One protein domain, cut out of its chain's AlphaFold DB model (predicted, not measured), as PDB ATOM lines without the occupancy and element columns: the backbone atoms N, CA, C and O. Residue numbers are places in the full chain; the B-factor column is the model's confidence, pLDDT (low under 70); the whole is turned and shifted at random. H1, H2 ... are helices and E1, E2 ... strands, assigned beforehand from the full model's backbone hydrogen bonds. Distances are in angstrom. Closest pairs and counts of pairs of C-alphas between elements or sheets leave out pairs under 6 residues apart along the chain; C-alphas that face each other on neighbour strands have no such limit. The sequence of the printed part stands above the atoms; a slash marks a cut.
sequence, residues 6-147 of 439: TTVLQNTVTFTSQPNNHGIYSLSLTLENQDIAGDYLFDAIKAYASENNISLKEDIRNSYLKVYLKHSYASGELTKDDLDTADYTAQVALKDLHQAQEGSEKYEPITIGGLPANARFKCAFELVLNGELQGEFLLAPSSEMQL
ATOM      1  N   THR A   6     113.639 263.745 223.284       72.56
ATOM      2  CA  THR A   6     112.606 262.875 222.696       72.56
ATOM      3  C   THR A   6     112.770 262.708 221.184       72.56
ATOM      4  O   THR A   6     112.210 261.784 220.599       72.56
ATOM      5  N   THR A   7     113.566 263.568 220.541       70.69
ATOM      6  CA  THR A   7     113.901 263.457 219.113       70.69
ATOM      7  C   THR A   7     114.980 262.416 218.825       70.69
ATOM      8  O   THR A   7     115.135 262.018 217.674       70.69
ATOM      9  N   VAL A   8     115.712 261.966 219.853       71.75
ATOM     10  CA  VAL A   8     116.829 261.021 219.704       71.75
ATOM     11  C   VAL A   8     116.549 259.686 220.386       71.75
ATOM     12  O   VAL A   8     116.920 258.644 219.857       71.75
ATOM     13  N   LEU A   9     115.849 259.672 221.522       73.50
ATOM     14  CA  LEU A   9     115.451 258.434 222.198       73.50
ATOM     15  C   LEU A   9     113.987 258.086 221.917       73.50
ATOM     16  O   LEU A   9     113.108 258.949 221.908       73.50
ATOM     17  N   GLN A  10     113.703 256.800 221.706       69.88
ATOM     18  CA  GLN A  10     112.326 256.313 221.744       69.88
ATOM     19  C   GLN A  10     111.839 256.290 223.193       69.88
ATOM     20  O   GLN A  10     112.598 255.981 224.110       69.88
ATOM     21  N   ASN A  11     110.532 256.478 223.392       68.94
ATOM     22  CA  ASN A  11     109.858 256.160 224.658       68.94
ATOM     23  C   ASN A  11     109.779 254.637 224.892       68.94
ATOM     24  O   ASN A  11     108.795 254.149 225.442       68.94
ATOM     25  N   THR A  12     110.766 253.867 224.434       70.94
ATOM     26  CA  THR A  12     110.845 252.417 224.585       70.94
ATOM     27  C   THR A  12     111.991 252.121 225.535       70.94
ATOM     28  O   THR A  12     113.150 252.420 225.257       70.94
ATOM     29  N   VAL A  13     111.653 251.533 226.677       74.06
ATOM     30  CA  VAL A  13     112.624 251.082 227.670       74.06
ATOM     31  C   VAL A  13     112.350 249.619 227.924       74.06
ATOM     32  O   VAL A  13     111.210 249.230 228.188       74.06
ATOM     33  N   THR A  14     113.392 248.803 227.821       79.00
ATOM     34  CA  THR A  14     113.316 247.407 228.244       79.00
ATOM     35  C   THR A  14     113.974 247.256 229.602       79.00
ATOM     36  O   THR A  14     114.976 247.899 229.915       79.00
ATOM     37  N   PHE A  15     113.355 246.424 230.426       80.38
ATOM     38  CA  PHE A  15     113.695 246.267 231.826       80.38
ATOM     39  C   PHE A  15     114.004 244.798 232.076       80.38
ATOM     40  O   PHE A  15     113.202 243.926 231.732       80.38
ATOM     41  N   THR A  16     115.137 244.516 232.704       82.25
ATOM     42  CA  THR A  16     115.424 243.189 233.252       82.25
ATOM     43  C   THR A  16     115.771 243.331 234.714       82.25
ATOM     44  O   THR A  16     116.623 244.146 235.065       82.25
ATOM     45  N   SER A  17     115.132 242.534 235.561       80.38
ATOM     46  CA  SER A  17     115.410 242.534 236.987       80.38
ATOM     47  C   SER A  17     116.081 241.231 237.400       80.38
ATOM     48  O   SER A  17     115.747 240.154 236.899       80.38
ATOM     49  N   GLN A  18     117.064 241.338 238.289       77.88
ATOM     50  CA  GLN A  18     117.749 240.185 238.860       77.88
ATOM     51  C   GLN A  18     117.914 240.381 240.366       77.88
ATOM     52  O   GLN A  18     118.466 241.406 240.783       77.88
ATOM     53  N   PRO A  19     117.438 239.429 241.183       73.44
ATOM     54  CA  PRO A  19     117.696 239.454 242.608       73.44
ATOM     55  C   PRO A  19     119.132 239.012 242.916       73.44
ATOM     56  O   PRO A  19     119.669 238.117 242.262       73.44
ATOM     57  N   ASN A  20     119.729 239.593 243.956       73.44
ATOM     58  CA  ASN A  20     120.905 239.019 244.603       73.44
ATOM     59  C   ASN A  20     120.510 237.832 245.514       73.44
ATOM     60  O   ASN A  20     119.343 237.444 245.596       73.44
ATOM     61  N   ASN A  21     121.475 237.264 246.243       70.12
ATOM     62  CA  ASN A  21     121.228 236.129 247.147       70.12
ATOM     63  C   ASN A  21     120.241 236.449 248.290       70.12
ATOM     64  O   ASN A  21     119.631 235.539 248.840       70.12
ATOM     65  N   HIS A  22     120.038 237.728 248.604       68.06
ATOM     66  CA  HIS A  22     119.072 238.221 249.587       68.06
ATOM     67  C   HIS A  22     117.825 238.810 248.918       68.06
ATOM     68  O   HIS A  22     117.168 239.669 249.505       68.06
ATOM     69  N   GLY A  23     117.538 238.422 247.664       68.12
ATOM     70  CA  GLY A  23     116.332 238.832 246.945       68.12
ATOM     71  C   GLY A  23     116.144 240.339 246.817       68.12
ATOM     72  O   GLY A  23     115.019 240.794 246.607       68.12
ATOM     73  N   ILE A  24     117.231 241.102 246.959       75.69
ATOM     74  CA  ILE A  24     117.291 242.526 246.661       75.69
ATOM     75  C   ILE A  24     117.460 242.633 245.157       75.69
ATOM     76  O   ILE A  24     118.396 242.068 244.586       75.69
ATOM     77  N   TYR A  25     116.533 243.328 244.513       79.62
ATOM     78  CA  TYR A  25     116.509 243.431 243.069       79.62
ATOM     79  C   TYR A  25     117.447 244.533 242.598       79.62
ATOM     80  O   TYR A  25     117.432 245.666 243.084       79.62
ATOM     81  N   SER A  26     118.237 244.184 241.593       82.38
ATOM     82  CA  SER A  26     118.789 245.147 240.659       82.38
ATOM     83  C   SER A  26     117.880 245.217 239.441       82.38
ATOM     84  O   SER A  26     117.290 244.218 239.014       82.38
ATOM     85  N   LEU A  27     117.759 246.410 238.888       83.75
ATOM     86  CA  LEU A  27     117.035 246.680 237.671       83.75
ATOM     87  C   LEU A  27     118.010 247.194 236.626       83.75
ATOM     88  O   LEU A  27     118.620 248.231 236.834       83.75
ATOM     89  N   SER A  28     118.094 246.521 235.487       85.19
ATOM     90  CA  SER A  28     118.818 247.014 234.318       85.19
ATOM     91  C   SER A  28     117.844 247.599 233.299       85.19
ATOM     92  O   SER A  28     116.892 246.935 232.882       85.19
ATOM     93  N   LEU A  29     118.089 248.854 232.931       83.44
ATOM     94  CA  LEU A  29     117.292 249.684 232.035       83.44
ATOM     95  C   LEU A  29     118.019 249.847 230.711       83.44
ATOM     96  O   LEU A  29     119.082 250.453 230.667       83.44
ATOM     97  N   THR A  30     117.449 249.340 229.629       84.88
ATOM     98  CA  THR A  30     118.008 249.523 228.287       84.88
ATOM     99  C   THR A  30     117.177 250.542 227.522       84.88
ATOM    100  O   THR A  30     115.966 250.357 227.368       84.88
ATOM    101  N   LEU A  31     117.843 251.595 227.049       82.38
ATOM    102  CA  LEU A  31     117.274 252.649 226.206       82.38
ATOM    103  C   LEU A  31     117.410 252.288 224.729       82.38
ATOM    104  O   LEU A  31     118.382 251.636 224.341       82.38
ATOM    105  N   GLU A  32     116.468 252.749 223.910       82.31
ATOM    106  CA  GLU A  32     116.457 252.524 222.461       82.31
ATOM    107  C   GLU A  32     116.475 253.855 221.686       82.31
ATOM    108  O   GLU A  32     115.763 254.801 222.029       82.31
ATOM    109  N   ASN A  33     117.310 253.942 220.646       75.81
ATOM    110  CA  ASN A  33     117.430 255.108 219.766       75.81
ATOM    111  C   ASN A  33     116.208 255.247 218.843       75.81
ATOM    112  O   ASN A  33     115.631 254.250 218.400       75.81
ATOM    113  N   GLN A  34     115.835 256.477 218.483       69.94
ATOM    114  CA  GLN A  34     114.926 256.718 217.364       69.94
ATOM    115  C   GLN A  34     115.664 256.494 216.044       69.94
ATOM    116  O   GLN A  34     116.411 257.356 215.602       69.94
ATOM    117  N   ASP A  35     115.390 255.348 215.411       63.47
ATOM    118  CA  ASP A  35     115.871 254.970 214.075       63.47
ATOM    119  C   ASP A  35     117.382 254.623 214.026       63.47
ATOM    120  O   ASP A  35     118.238 255.312 214.582       63.47
ATOM    121  N   ILE A  36     117.733 253.535 213.330       57.44
ATOM    122  CA  ILE A  36     119.129 253.088 213.112       57.44
ATOM    123  C   ILE A  36     119.883 254.081 212.210       57.44
ATOM    124  O   ILE A  36     121.109 254.051 212.126       57.44
ATOM    125  N   ALA A  37     119.144 254.932 211.491       54.22
ATOM    126  CA  ALA A  37     119.680 255.889 210.530       54.22
ATOM    127  C   ALA A  37     119.929 257.303 211.099       54.22
ATOM    128  O   ALA A  37     120.413 258.157 210.352       54.22
ATOM    129  N   GLY A  38     119.581 257.568 212.365       55.50
ATOM    130  CA  GLY A  38     119.801 258.857 213.036       55.50
ATOM    131  C   GLY A  38     121.172 258.980 213.712       55.50
ATOM    132  O   GLY A  38     121.876 257.988 213.895       55.50
ATOM    133  N   ASP A  39     121.542 260.202 214.108       58.75
ATOM    134  CA  ASP A  39     122.730 260.435 214.938       58.75
ATOM    135  C   ASP A  39     122.552 259.744 216.303       58.75
ATOM    136  O   ASP A  39     121.483 259.814 216.918       58.75
ATOM    137  N   TYR A  40     123.596 259.073 216.798       72.62
ATOM    138  CA  TYR A  40     123.592 258.510 218.151       72.62
ATOM    139  C   TYR A  40     123.411 259.619 219.190       72.62
ATOM    140  O   TYR A  40     123.861 260.740 218.972       72.62
ATOM    141  N   LEU A  41     122.808 259.315 220.344       74.94
ATOM    142  CA  LEU A  41     122.487 260.295 221.392       74.94
ATOM    143  C   LEU A  41     123.669 261.203 221.717       74.94
ATOM    144  O   LEU A  41     123.526 262.423 221.765       74.94
ATOM    145  N   PHE A  42     124.851 260.619 221.888       76.31
ATOM    146  CA  PHE A  42     126.041 261.394 222.193       76.31
ATOM    147  C   PHE A  42     126.528 262.255 221.020       76.31
ATOM    148  O   PHE A  42     126.948 263.391 221.235       76.31
ATOM    149  N   ASP A  43     126.424 261.768 219.784       77.25
ATOM    150  CA  ASP A  43     126.817 262.511 218.583       77.25
ATOM    151  C   ASP A  43     125.832 263.644 218.268       77.25
ATOM    152  O   ASP A  43     126.259 264.758 217.964       77.25
ATOM    153  N   ALA A  44     124.529 263.416 218.451       77.94
ATOM    154  CA  ALA A  44     123.490 264.439 218.353       77.94
ATOM    155  C   ALA A  44     123.694 265.543 219.402       77.94
ATOM    156  O   ALA A  44     123.592 266.733 219.096       77.94
ATOM    157  N   ILE A  45     124.051 265.168 220.637       80.56
ATOM    158  CA  ILE A  45     124.382 266.127 221.698       80.56
ATOM    159  C   ILE A  45     125.669 266.891 221.364       80.56
ATOM    160  O   ILE A  45     125.728 268.101 221.583       80.56
ATOM    161  N   LYS A  46     126.688 266.234 220.797       81.56
ATOM    162  CA  LYS A  46     127.914 266.899 220.327       81.56
ATOM    163  C   LYS A  46     127.640 267.885 219.201       81.56
ATOM    164  O   LYS A  46     128.157 269.002 219.242       81.56
ATOM    165  N   ALA A  47     126.822 267.499 218.225       82.94
ATOM    166  CA  ALA A  47     126.399 268.368 217.137       82.94
ATOM    167  C   ALA A  47     125.646 269.585 217.690       82.94
ATOM    168  O   ALA A  47     126.049 270.717 217.428       82.94
ATOM    169  N   TYR A  48     124.656 269.364 218.560       81.56
ATOM    170  CA  TYR A  48     123.923 270.434 219.236       81.56
ATOM    171  C   TYR A  48     124.846 271.370 220.028       81.56
ATOM    172  O   TYR A  48     124.749 272.594 219.908       81.56
ATOM    173  N   ALA A  49     125.762 270.816 220.824       81.50
ATOM    174  CA  ALA A  49     126.705 271.598 221.610       81.50
ATOM    175  C   ALA A  49     127.607 272.446 220.701       81.50
ATOM    176  O   ALA A  49     127.766 273.644 220.937       81.50
ATOM    177  N   SER A  50     128.122 271.862 219.615       83.56
ATOM    178  CA  SER A  50     128.924 272.571 218.617       83.56
ATOM    179  C   SER A  50     128.138 273.692 217.930       83.56
ATOM    180  O   SER A  50     128.652 274.802 217.797       83.56
ATOM    181  N   GLU A  51     126.896 273.440 217.513       85.56
ATOM    182  CA  GLU A  51     126.027 274.436 216.866       85.56
ATOM    183  C   GLU A  51     125.706 275.624 217.783       85.56
ATOM    184  O   GLU A  51     125.553 276.754 217.315       85.56
ATOM    185  N   ASN A  52     125.653 275.389 219.096       79.50
ATOM    186  CA  ASN A  52     125.338 276.404 220.099       79.50
ATOM    187  C   ASN A  52     126.583 276.982 220.803       79.50
ATOM    188  O   ASN A  52     126.441 277.749 221.753       79.50
ATOM    189  N   ASN A  53     127.798 276.672 220.330       80.38
ATOM    190  CA  ASN A  53     129.073 277.077 220.950       80.38
ATOM    191  C   ASN A  53     129.193 276.685 222.437       80.38
ATOM    192  O   ASN A  53     129.813 277.390 223.237       80.38
ATOM    193  N   ILE A  54     128.597 275.558 222.815       76.75
ATOM    194  CA  ILE A  54     128.674 274.995 224.156       76.75
ATOM    195  C   ILE A  54     129.910 274.097 224.221       76.75
ATOM    196  O   ILE A  54     130.031 273.122 223.482       76.75
ATOM    197  N   SER A  55     130.829 274.398 225.140       77.06
ATOM    198  CA  SER A  55     131.927 273.486 225.468       77.06
ATOM    199  C   SER A  55     131.385 272.359 226.345       77.06
ATOM    200  O   SER A  55     131.233 272.541 227.553       77.06
ATOM    201  N   LEU A  56     131.060 271.217 225.745       73.75
ATOM    202  CA  LEU A  56     130.508 270.064 226.454       73.75
ATOM    203  C   LEU A  56     131.552 269.458 227.406       73.75
ATOM    204  O   LEU A  56     132.625 269.039 226.977       73.75
ATOM    205  N   LYS A  57     131.240 269.407 228.702       77.19
ATOM    206  CA  LYS A  57     131.994 268.622 229.684       77.19
ATOM    207  C   LYS A  57     131.313 267.268 229.816       77.19
ATOM    208  O   LYS A  57     130.242 267.166 230.406       77.19
ATOM    209  N   GLU A  58     131.905 266.250 229.210       69.06
ATOM    210  CA  GLU A  58     131.280 264.937 228.981       69.06
ATOM    211  C   GLU A  58     131.304 264.012 230.212       69.06
ATOM    212  O   GLU A  58     130.959 262.836 230.120       69.06
ATOM    213  N   ASP A  59     131.746 264.516 231.362       66.31
ATOM    214  CA  ASP A  59     131.710 263.786 232.621       66.31
ATOM    215  C   ASP A  59     130.303 263.783 233.237       66.31
ATOM    216  O   ASP A  59     129.515 264.708 233.049       66.31
ATOM    217  N   ILE A  60     130.026 262.754 234.034       66.81
ATOM    218  CA  ILE A  60     128.739 262.481 234.690       66.81
ATOM    219  C   ILE A  60     128.214 263.592 235.608       66.81
ATOM    220  O   ILE A  60     127.071 263.552 236.033       66.81
ATOM    221  N   ARG A  61     129.021 264.603 235.924       65.44
ATOM    222  CA  ARG A  61     128.660 265.683 236.856       65.44
ATOM    223  C   ARG A  61     128.169 266.906 236.116       65.44
ATOM    224  O   ARG A  61     127.422 267.717 236.654       65.44
ATOM    225  N   ASN A  62     128.656 267.056 234.895       71.25
ATOM    226  CA  ASN A  62     128.318 268.155 234.026       71.25
ATOM    227  C   ASN A  62     127.294 267.693 232.998       71.25
ATOM    228  O   ASN A  62     126.244 268.314 232.888       71.25
ATOM    229  N   SER A  63     127.563 266.607 232.279       80.88
ATOM    230  CA  SER A  63     126.683 266.154 231.208       80.88
ATOM    231  C   SER A  63     126.342 264.677 231.345       80.88
ATOM    232  O   SER A  63     127.184 263.797 231.156       80.88
ATOM    233  N   TYR A  64     125.081 264.406 231.668       82.94
ATOM    234  CA  TYR A  64     124.597 263.078 232.017       82.94
ATOM    235  C   TYR A  64     123.117 262.907 231.698       82.94
ATOM    236  O   TYR A  64     122.351 263.871 231.629       82.94
ATOM    237  N   LEU A  65     122.708 261.651 231.554       83.88
ATOM    238  CA  LEU A  65     121.308 261.264 231.577       83.88
ATOM    239  C   LEU A  65     120.954 260.806 232.991       83.88
ATOM    240  O   LEU A  65     121.545 259.860 233.506       83.88
ATOM    241  N   LYS A  66     119.998 261.477 233.625       85.12
ATOM    242  CA  LYS A  66     119.447 261.101 234.924       85.12
ATOM    243  C   LYS A  66     118.248 260.191 234.734       85.12
ATOM    244  O   LYS A  66     117.427 260.432 233.860       85.12
ATOM    245  N   VAL A  67     118.143 259.180 235.577       85.50
ATOM    246  CA  VAL A  67     117.065 258.200 235.633       85.50
ATOM    247  C   VAL A  67     116.370 258.319 236.980       85.50
ATOM    248  O   VAL A  67     117.032 258.376 238.016       85.50
ATOM    249  N   TYR A  68     115.047 258.294 236.969       84.81
ATOM    250  CA  TYR A  68     114.198 258.307 238.152       84.81
ATOM    251  C   TYR A  68     113.372 257.026 238.211       84.81
ATOM    252  O   TYR A  68     112.798 256.622 237.197       84.81
ATOM    253  N   LEU A  69     113.269 256.419 239.393       83.81
ATOM    254  CA  LEU A  69     112.265 255.404 239.702       83.81
ATOM    255  C   LEU A  69     111.360 255.916 240.820       83.81
ATOM    256  O   LEU A  69     111.824 256.293 241.898       83.81
ATOM    257  N   LYS A  70     110.055 255.876 240.564       84.56
ATOM    258  CA  LYS A  70     109.025 256.205 241.547       84.56
ATOM    259  C   LYS A  70     108.126 254.999 241.762       84.56
ATOM    260  O   LYS A  70     107.640 254.416 240.789       84.56
ATOM    261  N   HIS A  71     107.900 254.624 243.015       81.19
ATOM    262  CA  HIS A  71     106.923 253.607 243.369       81.19
ATOM    263  C   HIS A  71     105.543 254.039 242.881       81.19
ATOM    264  O   HIS A  71     105.066 255.143 243.156       81.19
ATOM    265  N   SER A  72     104.884 253.149 242.150       73.81
ATOM    266  CA  SER A  72     103.543 253.396 241.649       73.81
ATOM    267  C   SER A  72     102.517 253.008 242.710       73.81
ATOM    268  O   SER A  72     102.105 251.853 242.801       73.81
ATOM    269  N   TYR A  73     102.109 253.979 243.530       58.69
ATOM    270  CA  TYR A  73     101.033 253.799 244.515       58.69
ATOM    271  C   TYR A  73      99.633 254.119 243.952       58.69
ATOM    272  O   TYR A  73      98.628 253.773 244.571       58.69
ATOM    273  N   ALA A  74      99.537 254.748 242.774       49.09
ATOM    274  CA  ALA A  74      98.274 255.050 242.099       49.09
ATOM    275  C   ALA A  74      98.441 255.179 240.569       49.09
ATOM    276  O   ALA A  74      99.506 255.524 240.050       49.09
ATOM    277  N   SER A  75      97.358 254.918 239.830       54.31
ATOM    278  CA  SER A  75      97.280 255.088 238.374       54.31
ATOM    279  C   SER A  75      97.379 256.570 237.980       54.31
ATOM    280  O   SER A  75      96.572 257.371 238.452       54.31
ATOM    281  N   GLY A  76      98.318 256.927 237.100       62.09
ATOM    282  CA  GLY A  76      98.554 258.301 236.626       62.09
ATOM    283  C   GLY A  76      99.909 258.449 235.923       62.09
ATOM    284  O   GLY A  76     100.783 257.602 236.109       62.09
ATOM    285  N   GLU A  77     100.084 259.482 235.102       72.56
ATOM    286  CA  GLU A  77     101.387 259.839 234.514       72.56
ATOM    287  C   GLU A  77     102.300 260.468 235.579       72.56
ATOM    288  O   GLU A  77     101.799 261.088 236.517       72.56
ATOM    289  N   LEU A  78     103.622 260.284 235.464       75.56
ATOM    290  CA  LEU A  78     104.579 260.951 236.353       75.56
ATOM    291  C   LEU A  78     104.613 262.452 236.050       75.56
ATOM    292  O   LEU A  78     104.688 262.858 234.890       75.56
ATOM    293  N   THR A  79     104.600 263.264 237.098       77.88
ATOM    294  CA  THR A  79     104.764 264.719 237.035       77.88
ATOM    295  C   THR A  79     106.175 265.130 237.448       77.88
ATOM    296  O   THR A  79     106.930 264.334 238.004       77.88
ATOM    297  N   LYS A  80     106.544 266.396 237.217       75.25
ATOM    298  CA  LYS A  80     107.840 266.926 237.666       75.25
ATOM    299  C   LYS A  80     107.999 266.861 239.192       75.25
ATOM    300  O   LYS A  80     109.066 266.486 239.669       75.25
ATOM    301  N   ASP A  81     106.928 267.127 239.937       78.88
ATOM    302  CA  ASP A  81     106.921 267.031 241.403       78.88
ATOM    303  C   ASP A  81     107.182 265.585 241.883       78.88
ATOM    304  O   ASP A  81     107.825 265.362 242.913       78.88
ATOM    305  N   ASP A  82     106.750 264.583 241.106       76.12
ATOM    306  CA  ASP A  82     107.053 263.175 241.390       76.12
ATOM    307  C   ASP A  82     108.540 262.846 241.175       76.12
ATOM    308  O   ASP A  82     109.079 261.988 241.875       76.12
ATOM    309  N   LEU A  83     109.220 263.522 240.239       74.12
ATOM    310  CA  LEU A  83     110.659 263.336 239.993       74.12
ATOM    311  C   LEU A  83     111.508 263.938 241.109       74.12
ATOM    312  O   LEU A  83     112.493 263.336 241.537       74.12
ATOM    313  N   ASP A  84     111.108 265.107 241.611       71.12
ATOM    314  CA  ASP A  84     111.805 265.789 242.704       71.12
ATOM    315  C   ASP A  84     111.676 265.020 244.034       71.12
ATOM    316  O   ASP A  84     112.485 265.200 244.945       71.12
ATOM    317  N   THR A  85     110.696 264.116 244.123       70.94
ATOM    318  CA  THR A  85     110.476 263.206 245.255       70.94
ATOM    319  C   THR A  85     110.683 261.733 244.889       70.94
ATOM    320  O   THR A  85     110.156 260.857 245.577       70.94
ATOM    321  N   ALA A  86     111.407 261.432 243.804       74.25
ATOM    322  CA  ALA A  86     111.648 260.060 243.361       74.25
ATOM    323  C   ALA A  86     112.315 259.210 244.452       74.25
ATOM    324  O   ALA A  86     113.163 259.695 245.199       74.25
ATOM    325  N   ASP A  87     111.944 257.930 244.524       75.19
ATOM    326  CA  ASP A  87     112.427 257.046 245.591       75.19
ATOM    327  C   ASP A  87     113.837 256.521 245.287       75.19
ATOM    328  O   ASP A  87     114.614 256.267 246.201       75.19
ATOM    329  N   TYR A  88     114.177 256.395 243.999       79.00
ATOM    330  CA  TYR A  88     115.523 256.049 243.546       79.00
ATOM    331  C   TYR A  88     115.915 256.887 242.335       79.00
ATOM    332  O   TYR A  88     115.099 257.155 241.448       79.00
ATOM    333  N   THR A  89     117.193 257.253 242.266       77.00
ATOM    334  CA  THR A  89     117.759 257.967 241.122       77.00
ATOM    335  C   THR A  89     119.095 257.370 240.717       77.00
ATOM    336  O   THR A  89     119.910 257.072 241.583       77.00
ATOM    337  N   ALA A  90     119.341 257.271 239.417       79.00
ATOM    338  CA  ALA A  90     120.653 256.963 238.857       79.00
ATOM    339  C   ALA A  90     121.026 258.009 237.807       79.00
ATOM    340  O   ALA A  90     120.186 258.788 237.363       79.00
ATOM    341  N   GLN A  91     122.291 258.065 237.423       80.50
ATOM    342  CA  GLN A  91     122.792 258.931 236.363       80.50
ATOM    343  C   GLN A  91     123.846 258.154 235.591       80.50
ATOM    344  O   GLN A  91     124.547 257.311 236.143       80.50
ATOM    345  N   VAL A  92     123.952 258.442 234.308       79.94
ATOM    346  CA  VAL A  92     124.982 257.878 233.444       79.94
ATOM    347  C   VAL A  92     125.615 259.020 232.668       79.94
ATOM    348  O   VAL A  92     124.910 259.870 232.115       79.94
ATOM    349  N   ALA A  93     126.948 259.080 232.664       79.94
ATOM    350  CA  ALA A  93     127.665 260.081 231.894       79.94
ATOM    351  C   ALA A  93     127.304 259.914 230.422       79.94
ATOM    352  O   ALA A  93     127.223 258.790 229.927       79.94
ATOM    353  N   LEU A  94     127.166 261.015 229.688       78.06
ATOM    354  CA  LEU A  94     126.869 260.897 228.261       78.06
ATOM    355  C   LEU A  94     127.964 260.175 227.484       78.06
ATOM    356  O   LEU A  94     127.658 259.443 226.550       78.06
ATOM    357  N   LYS A  95     129.228 260.346 227.888       75.38
ATOM    358  CA  LYS A  95     130.347 259.619 227.281       75.38
ATOM    359  C   LYS A  95     130.257 258.105 227.483       75.38
ATOM    360  O   LYS A  95     130.812 257.391 226.665       75.38
ATOM    361  N   ASP A  96     129.594 257.655 228.551       77.19
ATOM    362  CA  ASP A  96     129.498 256.246 228.947       77.19
ATOM    363  C   ASP A  96     128.207 255.596 228.405       77.19
ATOM    364  O   ASP A  96     128.028 254.381 228.492       77.19
ATOM    365  N   LEU A  97     127.315 256.387 227.791       77.12
ATOM    366  CA  LEU A  97     126.162 255.904 227.030       77.12
ATOM    367  C   LEU A  97     126.612 255.363 225.670       77.12
ATOM    368  O   LEU A  97     126.471 256.005 224.628       77.12
ATOM    369  N   HIS A  98     127.151 254.151 225.683       75.75
ATOM    370  CA  HIS A  98     127.511 253.423 224.474       75.75
ATOM    371  C   HIS A  98     126.369 252.533 223.994       75.75
ATOM    372  O   HIS A  98     125.512 252.119 224.772       75.75
ATOM    373  N   GLN A  99     126.362 252.213 222.702       75.69
ATOM    374  CA  GLN A  99     125.497 251.158 222.185       75.69
ATOM    375  C   GLN A  99     125.911 249.811 222.787       75.69
ATOM    376  O   GLN A  99     127.102 249.523 222.874       75.69
ATOM    377  N   ALA A 100     124.937 248.959 223.107       77.94
ATOM    378  CA  ALA A 100     125.177 247.605 223.606       77.94
ATOM    379  C   ALA A 100     126.003 246.750 222.623       77.94
ATOM    380  O   ALA A 100     126.707 245.818 223.006       77.94
ATOM    381  N   GLN A 101     125.886 247.045 221.323       78.31
ATOM    382  CA  GLN A 101     126.711 246.505 220.241       78.31
ATOM    383  C   GLN A 101     126.857 247.578 219.157       78.31
ATOM    384  O   GLN A 101     125.942 248.377 218.962       78.31
ATOM    385  N   GLU A 102     127.974 247.592 218.428       72.62
ATOM    386  CA  GLU A 102     128.180 248.527 217.311       72.62
ATOM    387  C   GLU A 102     127.018 248.437 216.304       72.62
ATOM    388  O   GLU A 102     126.705 247.358 215.795       72.62
ATOM    389  N   GLY A 103     126.346 249.564 216.045       70.94
ATOM    390  CA  GLY A 103     125.191 249.631 215.142       70.94
ATOM    391  C   GLY A 103     123.850 249.178 215.745       70.94
ATOM    392  O   GLY A 103     122.856 249.130 215.026       70.94
ATOM    393  N   SER A 104     123.795 248.858 217.043       77.81
ATOM    394  CA  SER A 104     122.566 248.492 217.760       77.81
ATOM    395  C   SER A 104     121.693 249.704 218.092       77.81
ATOM    396  O   SER A 104     122.176 250.716 218.585       77.81
ATOM    397  N   GLU A 105     120.375 249.579 217.960       77.56
ATOM    398  CA  GLU A 105     119.436 250.594 218.471       77.56
ATOM    399  C   GLU A 105     119.472 250.714 220.004       77.56
ATOM    400  O   GLU A 105     119.030 251.717 220.551       77.56
ATOM    401  N   LYS A 106     119.991 249.696 220.699       81.62
ATOM    402  CA  LYS A 106     120.019 249.599 222.165       81.62
ATOM    403  C   LYS A 106     121.309 250.152 222.744       81.62
ATOM    404  O   LYS A 106     122.385 249.753 222.293       81.62
ATOM    405  N   TYR A 107     121.192 250.967 223.785       81.38
ATOM    406  CA  TYR A 107     122.309 251.400 224.626       81.38
ATOM    407  C   TYR A 107     122.655 250.350 225.686       81.38
ATOM    408  O   TYR A 107     121.840 249.481 225.997       81.38
ATOM    409  N   GLU A 108     123.868 250.415 226.228       82.81
ATOM    410  CA  GLU A 108     124.266 249.622 227.388       82.81
ATOM    411  C   GLU A 108     123.293 249.856 228.560       82.81
ATOM    412  O   GLU A 108     122.818 250.985 228.753       82.81
ATOM    413  N   PRO A 109     122.951 248.815 229.342       83.69
ATOM    414  CA  PRO A 109     121.959 248.956 230.392       83.69
ATOM    415  C   PRO A 109     122.428 249.853 231.543       83.69
ATOM    416  O   PRO A 109     123.540 249.717 232.048       83.69
ATOM    417  N   ILE A 110     121.529 250.701 232.040       83.50
ATOM    418  CA  ILE A 110     121.715 251.458 233.282       83.50
ATOM    419  C   ILE A 110     121.170 250.612 234.434       83.50
ATOM    420  O   ILE A 110     119.975 250.308 234.465       83.50
ATOM    421  N   THR A 111     122.026 250.220 235.380       82.31
ATOM    422  CA  THR A 111     121.626 249.366 236.507       82.31
ATOM    423  C   THR A 111     121.326 250.180 237.767       82.31
ATOM    424  O   THR A 111     122.157 250.953 238.227       82.31
ATOM    425  N   ILE A 112     120.152 249.964 238.360       82.19
ATOM    426  CA  ILE A 112     119.718 250.538 239.639       82.19
ATOM    427  C   ILE A 112     119.555 249.397 240.646       82.19
ATOM    428  O   ILE A 112     118.732 248.505 240.442       82.19
ATOM    429  N   GLY A 113     120.364 249.399 241.705       80.25
ATOM    430  CA  GLY A 113     120.365 248.373 242.757       80.25
ATOM    431  C   GLY A 113     119.522 248.743 243.982       80.25
ATOM    432  O   GLY A 113     119.008 249.854 244.086       80.25
ATOM    433  N   GLY A 114     119.412 247.813 244.935       78.62
ATOM    434  CA  GLY A 114     118.784 248.073 246.239       78.62
ATOM    435  C   GLY A 114     117.253 248.005 246.271       78.62
ATOM    436  O   GLY A 114     116.652 248.361 247.289       78.62
ATOM    437  N   LEU A 115     116.606 247.544 245.200       82.75
ATOM    438  CA  LEU A 115     115.153 247.623 245.050       82.75
ATOM    439  C   LEU A 115     114.431 246.478 245.792       82.75
ATOM    440  O   LEU A 115     114.895 245.333 245.758       82.75
ATOM    441  N   PRO A 116     113.290 246.747 246.455       76.38
ATOM    442  CA  PRO A 116     112.470 245.707 247.075       76.38
ATOM    443  C   PRO A 116     111.725 244.858 246.026       76.38
ATOM    444  O   PRO A 116     111.284 245.349 244.991       76.38
ATOM    445  N   ALA A 117     111.551 243.571 246.311       72.12
ATOM    446  CA  ALA A 117     110.618 242.659 245.652       72.12
ATOM    447  C   ALA A 117     109.168 243.154 245.767       72.12
ATOM    448  O   ALA A 117     108.852 243.979 246.621       72.12
ATOM    449  N   ASN A 118     108.267 242.638 244.923       71.88
ATOM    450  CA  ASN A 118     106.847 243.033 244.862       71.88
ATOM    451  C   ASN A 118     106.560 244.522 244.586       71.88
ATOM    452  O   ASN A 118     105.395 244.891 244.426       71.88
ATOM    453  N   ALA A 119     107.577 245.376 244.468       77.06
ATOM    454  CA  ALA A 119     107.386 246.779 244.160       77.06
ATOM    455  C   ALA A 119     107.113 247.005 242.668       77.06
ATOM    456  O   ALA A 119     107.631 246.314 241.781       77.06
ATOM    457  N   ARG A 120     106.272 248.007 242.406       81.88
ATOM    458  CA  ARG A 120     105.971 248.493 241.063       81.88
ATOM    459  C   ARG A 120     106.555 249.872 240.889       81.88
ATOM    460  O   ARG A 120     106.278 250.752 241.697       81.88
ATOM    461  N   PHE A 121     107.304 250.062 239.816       84.12
ATOM    462  CA  PHE A 121     107.963 251.323 239.524       84.12
ATOM    463  C   PHE A 121     107.501 251.894 238.191       84.12
ATOM    464  O   PHE A 121     107.305 251.169 237.212       84.12
ATOM    465  N   LYS A 122     107.378 253.217 238.161       84.81
ATOM    466  CA  LYS A 122     107.418 254.009 236.932       84.81
ATOM    467  C   LYS A 122     108.803 254.624 236.793       84.81
ATOM    468  O   LYS A 122     109.474 254.871 237.796       84.81
ATOM    469  N   CYS A 123     109.210 254.859 235.552       83.56
ATOM    470  CA  CYS A 123     110.531 255.370 235.222       83.56
ATOM    471  C   CYS A 123     110.433 256.636 234.361       83.56
ATOM    472  O   CYS A 123     109.544 256.748 233.514       83.56
ATOM    473  N   ALA A 124     111.348 257.575 234.582       84.50
ATOM    474  CA  ALA A 124     111.505 258.788 233.787       84.50
ATOM    475  C   ALA A 124     112.986 259.164 233.664       84.50
ATOM    476  O   ALA A 124     113.800 258.739 234.488       84.50
ATOM    477  N   PHE A 125     113.322 259.984 232.669       83.00
ATOM    478  CA  PHE A 125     114.686 260.413 232.387       83.00
ATOM    479  C   PHE A 125     114.784 261.926 232.189       83.00
ATOM    480  O   PHE A 125     113.897 262.537 231.601       83.00
ATOM    481  N   GLU A 126     115.890 262.526 232.617       84.50
ATOM    482  CA  GLU A 126     116.223 263.931 232.356       84.50
ATOM    483  C   GLU A 126     117.627 264.048 231.774       84.50
ATOM    484  O   GLU A 126     118.562 263.427 232.278       84.50
ATOM    485  N   LEU A 127     117.792 264.874 230.741       83.56
ATOM    486  CA  LEU A 127     119.107 265.218 230.217       83.56
ATOM    487  C   LEU A 127     119.649 266.449 230.937       83.56
ATOM    488  O   LEU A 127     118.990 267.486 230.996       83.56
ATOM    489  N   VAL A 128     120.878 266.355 231.424       82.75
ATOM    490  CA  VAL A 128     121.624 267.488 231.971       82.75
ATOM    491  C   VAL A 128     122.854 267.699 231.101       82.75
ATOM    492  O   VAL A 128     123.562 266.739 230.811       82.75
ATOM    493  N   LEU A 129     123.106 268.938 230.676       81.38
ATOM    494  CA  LEU A 129     124.317 269.347 229.961       81.38
ATOM    495  C   LEU A 129     124.982 270.494 230.718       81.38
ATOM    496  O   LEU A 129     124.343 271.499 231.015       81.38
ATOM    497  N   ASN A 130     126.272 270.355 231.017       80.12
ATOM    498  CA  ASN A 130     127.038 271.308 231.827       80.12
ATOM    499  C   ASN A 130     126.356 271.764 233.140       80.12
ATOM    500  O   ASN A 130     126.521 272.908 233.560       80.12
ATOM    501  N   GLY A 131     125.619 270.867 233.800       73.06
ATOM    502  CA  GLY A 131     124.891 271.129 235.044       73.06
ATOM    503  C   GLY A 131     123.521 271.785 234.851       73.06
ATOM    504  O   GLY A 131     122.828 272.040 235.834       73.06
ATOM    505  N   GLU A 132     123.108 272.036 233.609       79.94
ATOM    506  CA  GLU A 132     121.814 272.623 233.273       79.94
ATOM    507  C   GLU A 132     120.892 271.581 232.633       79.94
ATOM    508  O   GLU A 132     121.270 270.894 231.680       79.94
ATOM    509  N   LEU A 133     119.663 271.479 233.144       79.44
ATOM    510  CA  LEU A 133     118.615 270.630 232.573       79.44
ATOM    511  C   LEU A 133     118.286 271.071 231.143       79.44
ATOM    512  O   LEU A 133     118.098 272.260 230.881       79.44
ATOM    513  N   GLN A 134     118.191 270.107 230.230       76.69
ATOM    514  CA  GLN A 134     117.869 270.339 228.827       76.69
ATOM    515  C   GLN A 134     116.532 269.700 228.454       76.69
ATOM    516  O   GLN A 134     116.315 268.518 228.713       76.69
ATOM    517  N   GLY A 135     115.680 270.472 227.777       70.31
ATOM    518  CA  GLY A 135     114.430 269.974 227.198       70.31
ATOM    519  C   GLY A 135     113.369 269.562 228.225       70.31
ATOM    520  O   GLY A 135     113.408 269.974 229.385       70.31
ATOM    521  N   GLU A 136     112.390 268.780 227.766       70.69
ATOM    522  CA  GLU A 136     111.393 268.116 228.617       70.69
ATOM    523  C   GLU A 136     111.921 266.748 229.087       70.69
ATOM    524  O   GLU A 136     112.752 266.128 228.420       70.69
ATOM    525  N   PHE A 137     111.458 266.267 230.246       71.12
ATOM    526  CA  PHE A 137     111.845 264.948 230.749       71.12
ATOM    527  C   PHE A 137     111.158 263.838 229.942       71.12
ATOM    528  O   PHE A 137     109.974 263.911 229.618       71.12
ATOM    529  N   LEU A 138     111.907 262.786 229.625       71.94
ATOM    530  CA  LEU A 138     111.422 261.633 228.875       71.94
ATOM    531  C   LEU A 138     110.689 260.683 229.827       71.94
ATOM    532  O   LEU A 138     111.279 260.181 230.785       71.94
ATOM    533  N   LEU A 139     109.422 260.383 229.555       70.38
ATOM    534  CA  LEU A 139     108.705 259.326 230.269       70.38
ATOM    535  C   LEU A 139     108.957 257.973 229.598       70.38
ATOM    536  O   LEU A 139     108.761 257.820 228.393       70.38
ATOM    537  N   ALA A 140     109.359 256.976 230.393       69.06
ATOM    538  CA  ALA A 140     109.379 255.587 229.945       69.06
ATOM    539  C   ALA A 140     107.946 255.129 229.571       69.06
ATOM    540  O   ALA A 140     106.977 255.801 229.948       69.06
ATOM    541  N   PRO A 141     107.762 253.990 228.867       67.81
ATOM    542  CA  PRO A 141     106.427 253.487 228.544       67.81
ATOM    543  C   PRO A 141     105.516 253.457 229.782       67.81
ATOM    544  O   PRO A 141     105.952 253.092 230.871       67.81
ATOM    545  N   SER A 142     104.229 253.780 229.612       58.88
ATOM    546  CA  SER A 142     103.247 253.866 230.711       58.88
ATOM    547  C   SER A 142     102.991 252.546 231.456       58.88
ATOM    548  O   SER A 142     102.306 252.540 232.481       58.88
ATOM    549  N   SER A 143     103.516 251.423 230.960       67.69
ATOM    550  CA  SER A 143     103.461 250.134 231.642       67.69
ATOM    551  C   SER A 143     104.361 250.141 232.876       67.69
ATOM    552  O   SER A 143     105.584 250.203 232.756       67.69
ATOM    553  N   GLU A 144     103.750 250.031 234.056       76.56
ATOM    554  CA  GLU A 144     104.466 249.818 235.313       76.56
ATOM    555  C   GLU A 144     105.367 248.592 235.216       76.56
ATOM    556  O   GLU A 144     104.970 247.522 234.748       76.56
ATOM    557  N   MET A 145     106.581 248.742 235.719       80.75
ATOM    558  CA  MET A 145     107.497 247.637 235.881       80.75
ATOM    559  C   MET A 145     107.259 247.002 237.236       80.75
ATOM    560  O   MET A 145     107.427 247.644 238.269       80.75
ATOM    561  N   GLN A 146     106.894 245.729 237.223       79.12
ATOM    562  CA  GLN A 146     106.774 244.932 238.430       79.12
ATOM    563  C   GLN A 146     108.066 244.143 238.642       79.12
ATOM    564  O   GLN A 146     108.465 243.351 237.786       79.12
ATOM    565  N   LEU A 147     108.714 244.357 239.785       75.62
ATOM    566  CA  LEU A 147     109.799 243.487 240.226       75.62
ATOM    567  C   LEU A 147     109.227 242.140 240.677       75.62
ATOM    568  O   LEU A 147     108.032 242.025 240.959       75.62
TER     569      LEU A 147
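AT A GLANCE: This is residues 6 to 147 of the 439 residues of an uncharacterized protein of Pseudoalteromonas sp. McH1-7 (UniProt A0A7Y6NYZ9). Two strongly twisted antiparallel sheets, one of four strands and one of three, stand partly face to face as a sandwich, with their strands crossed; E4 and E5 come close along one side, and E1 and E7 come close near Asn 11 and Leu 139. The short helix H2 packs on the four-strand sheet, while H1 lies out at one end of the long axis, on neither sheet. The printed part has 142 residues with seven named strands and two named helices, in the order E1, E2, H1, E3, H2, E4, E5, E6, E7; the sheets run E4, E3, E6, E7 and E1, E2, E5. The class is mixed, helices and strands. The whole is compact, with a radius of gyration of the C-alphas of 15.3 A, and spans 46 by 34 by 25 A.

IN THESE COORDINATES: E1, residues 9 to 19, begins at C-alpha 9 (115.451, 258.434, 222.198), bends by 61 degrees at residue 12, and is 28.0 A long from first to last C-alpha. A tight link leads to E2, residues 25 to 33, 26.1 A. H1, residues 41 to 51, measures 15.3 A and ends at C-alpha 51 (126.027, 274.436, 216.866). E3, residues 64 to 71, is 23.0 A long. H2, residues 80 to 84, is followed by E4, residues 88 to 93, 17.3 A, and by E5, residues 110 to 115, 14.0 A. E6, residues 120 to 129, is 29.9 A long. E7, residues 132 to 139, bends by 70 degrees at residue 135, is 18.9 A long and ends at C-alpha 139 (108.705, 259.326, 230.269).

HOW THE PARTS SIT: In the larger sheet, E3 and E6 are inner strands, antiparallel at 158 degrees, with N 66 and O 126 at 2.8 A. E4 is an edge strand antiparallel to E3, with N 67 and O 90 at 2.7 A. The hairpin of E6 and E7 has N 125 and O 138 at 2.8 A, and E7 is the other edge strand. Residues 145 to 146 pair antiparallel with residues 120 to 121 of E6. H2 is on this sheet at a height of 7.8 A, only just over none of its strands, with 2 of its C-alphas falling on E6; its closest C-alphas to E3 are those of Leu 83 and Tyr 68, 6.4 A apart. In the smaller sheet, the hairpin of E1 and E2 has N 28 and O 16 at 2.8 A. E5 is antiparallel to E2, with N 112 and O 27 at 2.8 A. The two sheets are face to face, the parts that face each other 9.1 A centre to centre and their best planes 31 degrees apart, with the strands of the one sheet at 53 degrees to those of the other. Between them, the closest C-alphas of E4 and E5 are those of Ala 90 and Ile 112, 6.5 A apart, and E3 and E5 are near each other. E2 and E6 are apart. H1 is not on either sheet; its closest C-alpha to E1 is that of Leu 41, 7.3 A from that of Leu 9. In H1 and H2 every O i to N i+4 pair is within hydrogen-bond range.

THE WHOLE: The C-alphas of His 22 and Glu 51, the two farthest apart, are 49.3 A from each other. The printed part has no cut. The links H1 to E3, 12 residues, and E4 to E5, 16 residues, are long. The mean pLDDT of the printed part is 76.0, and 22 residues are under 70, among them residues 34 to 39, 73 to 76 and 140 to 143.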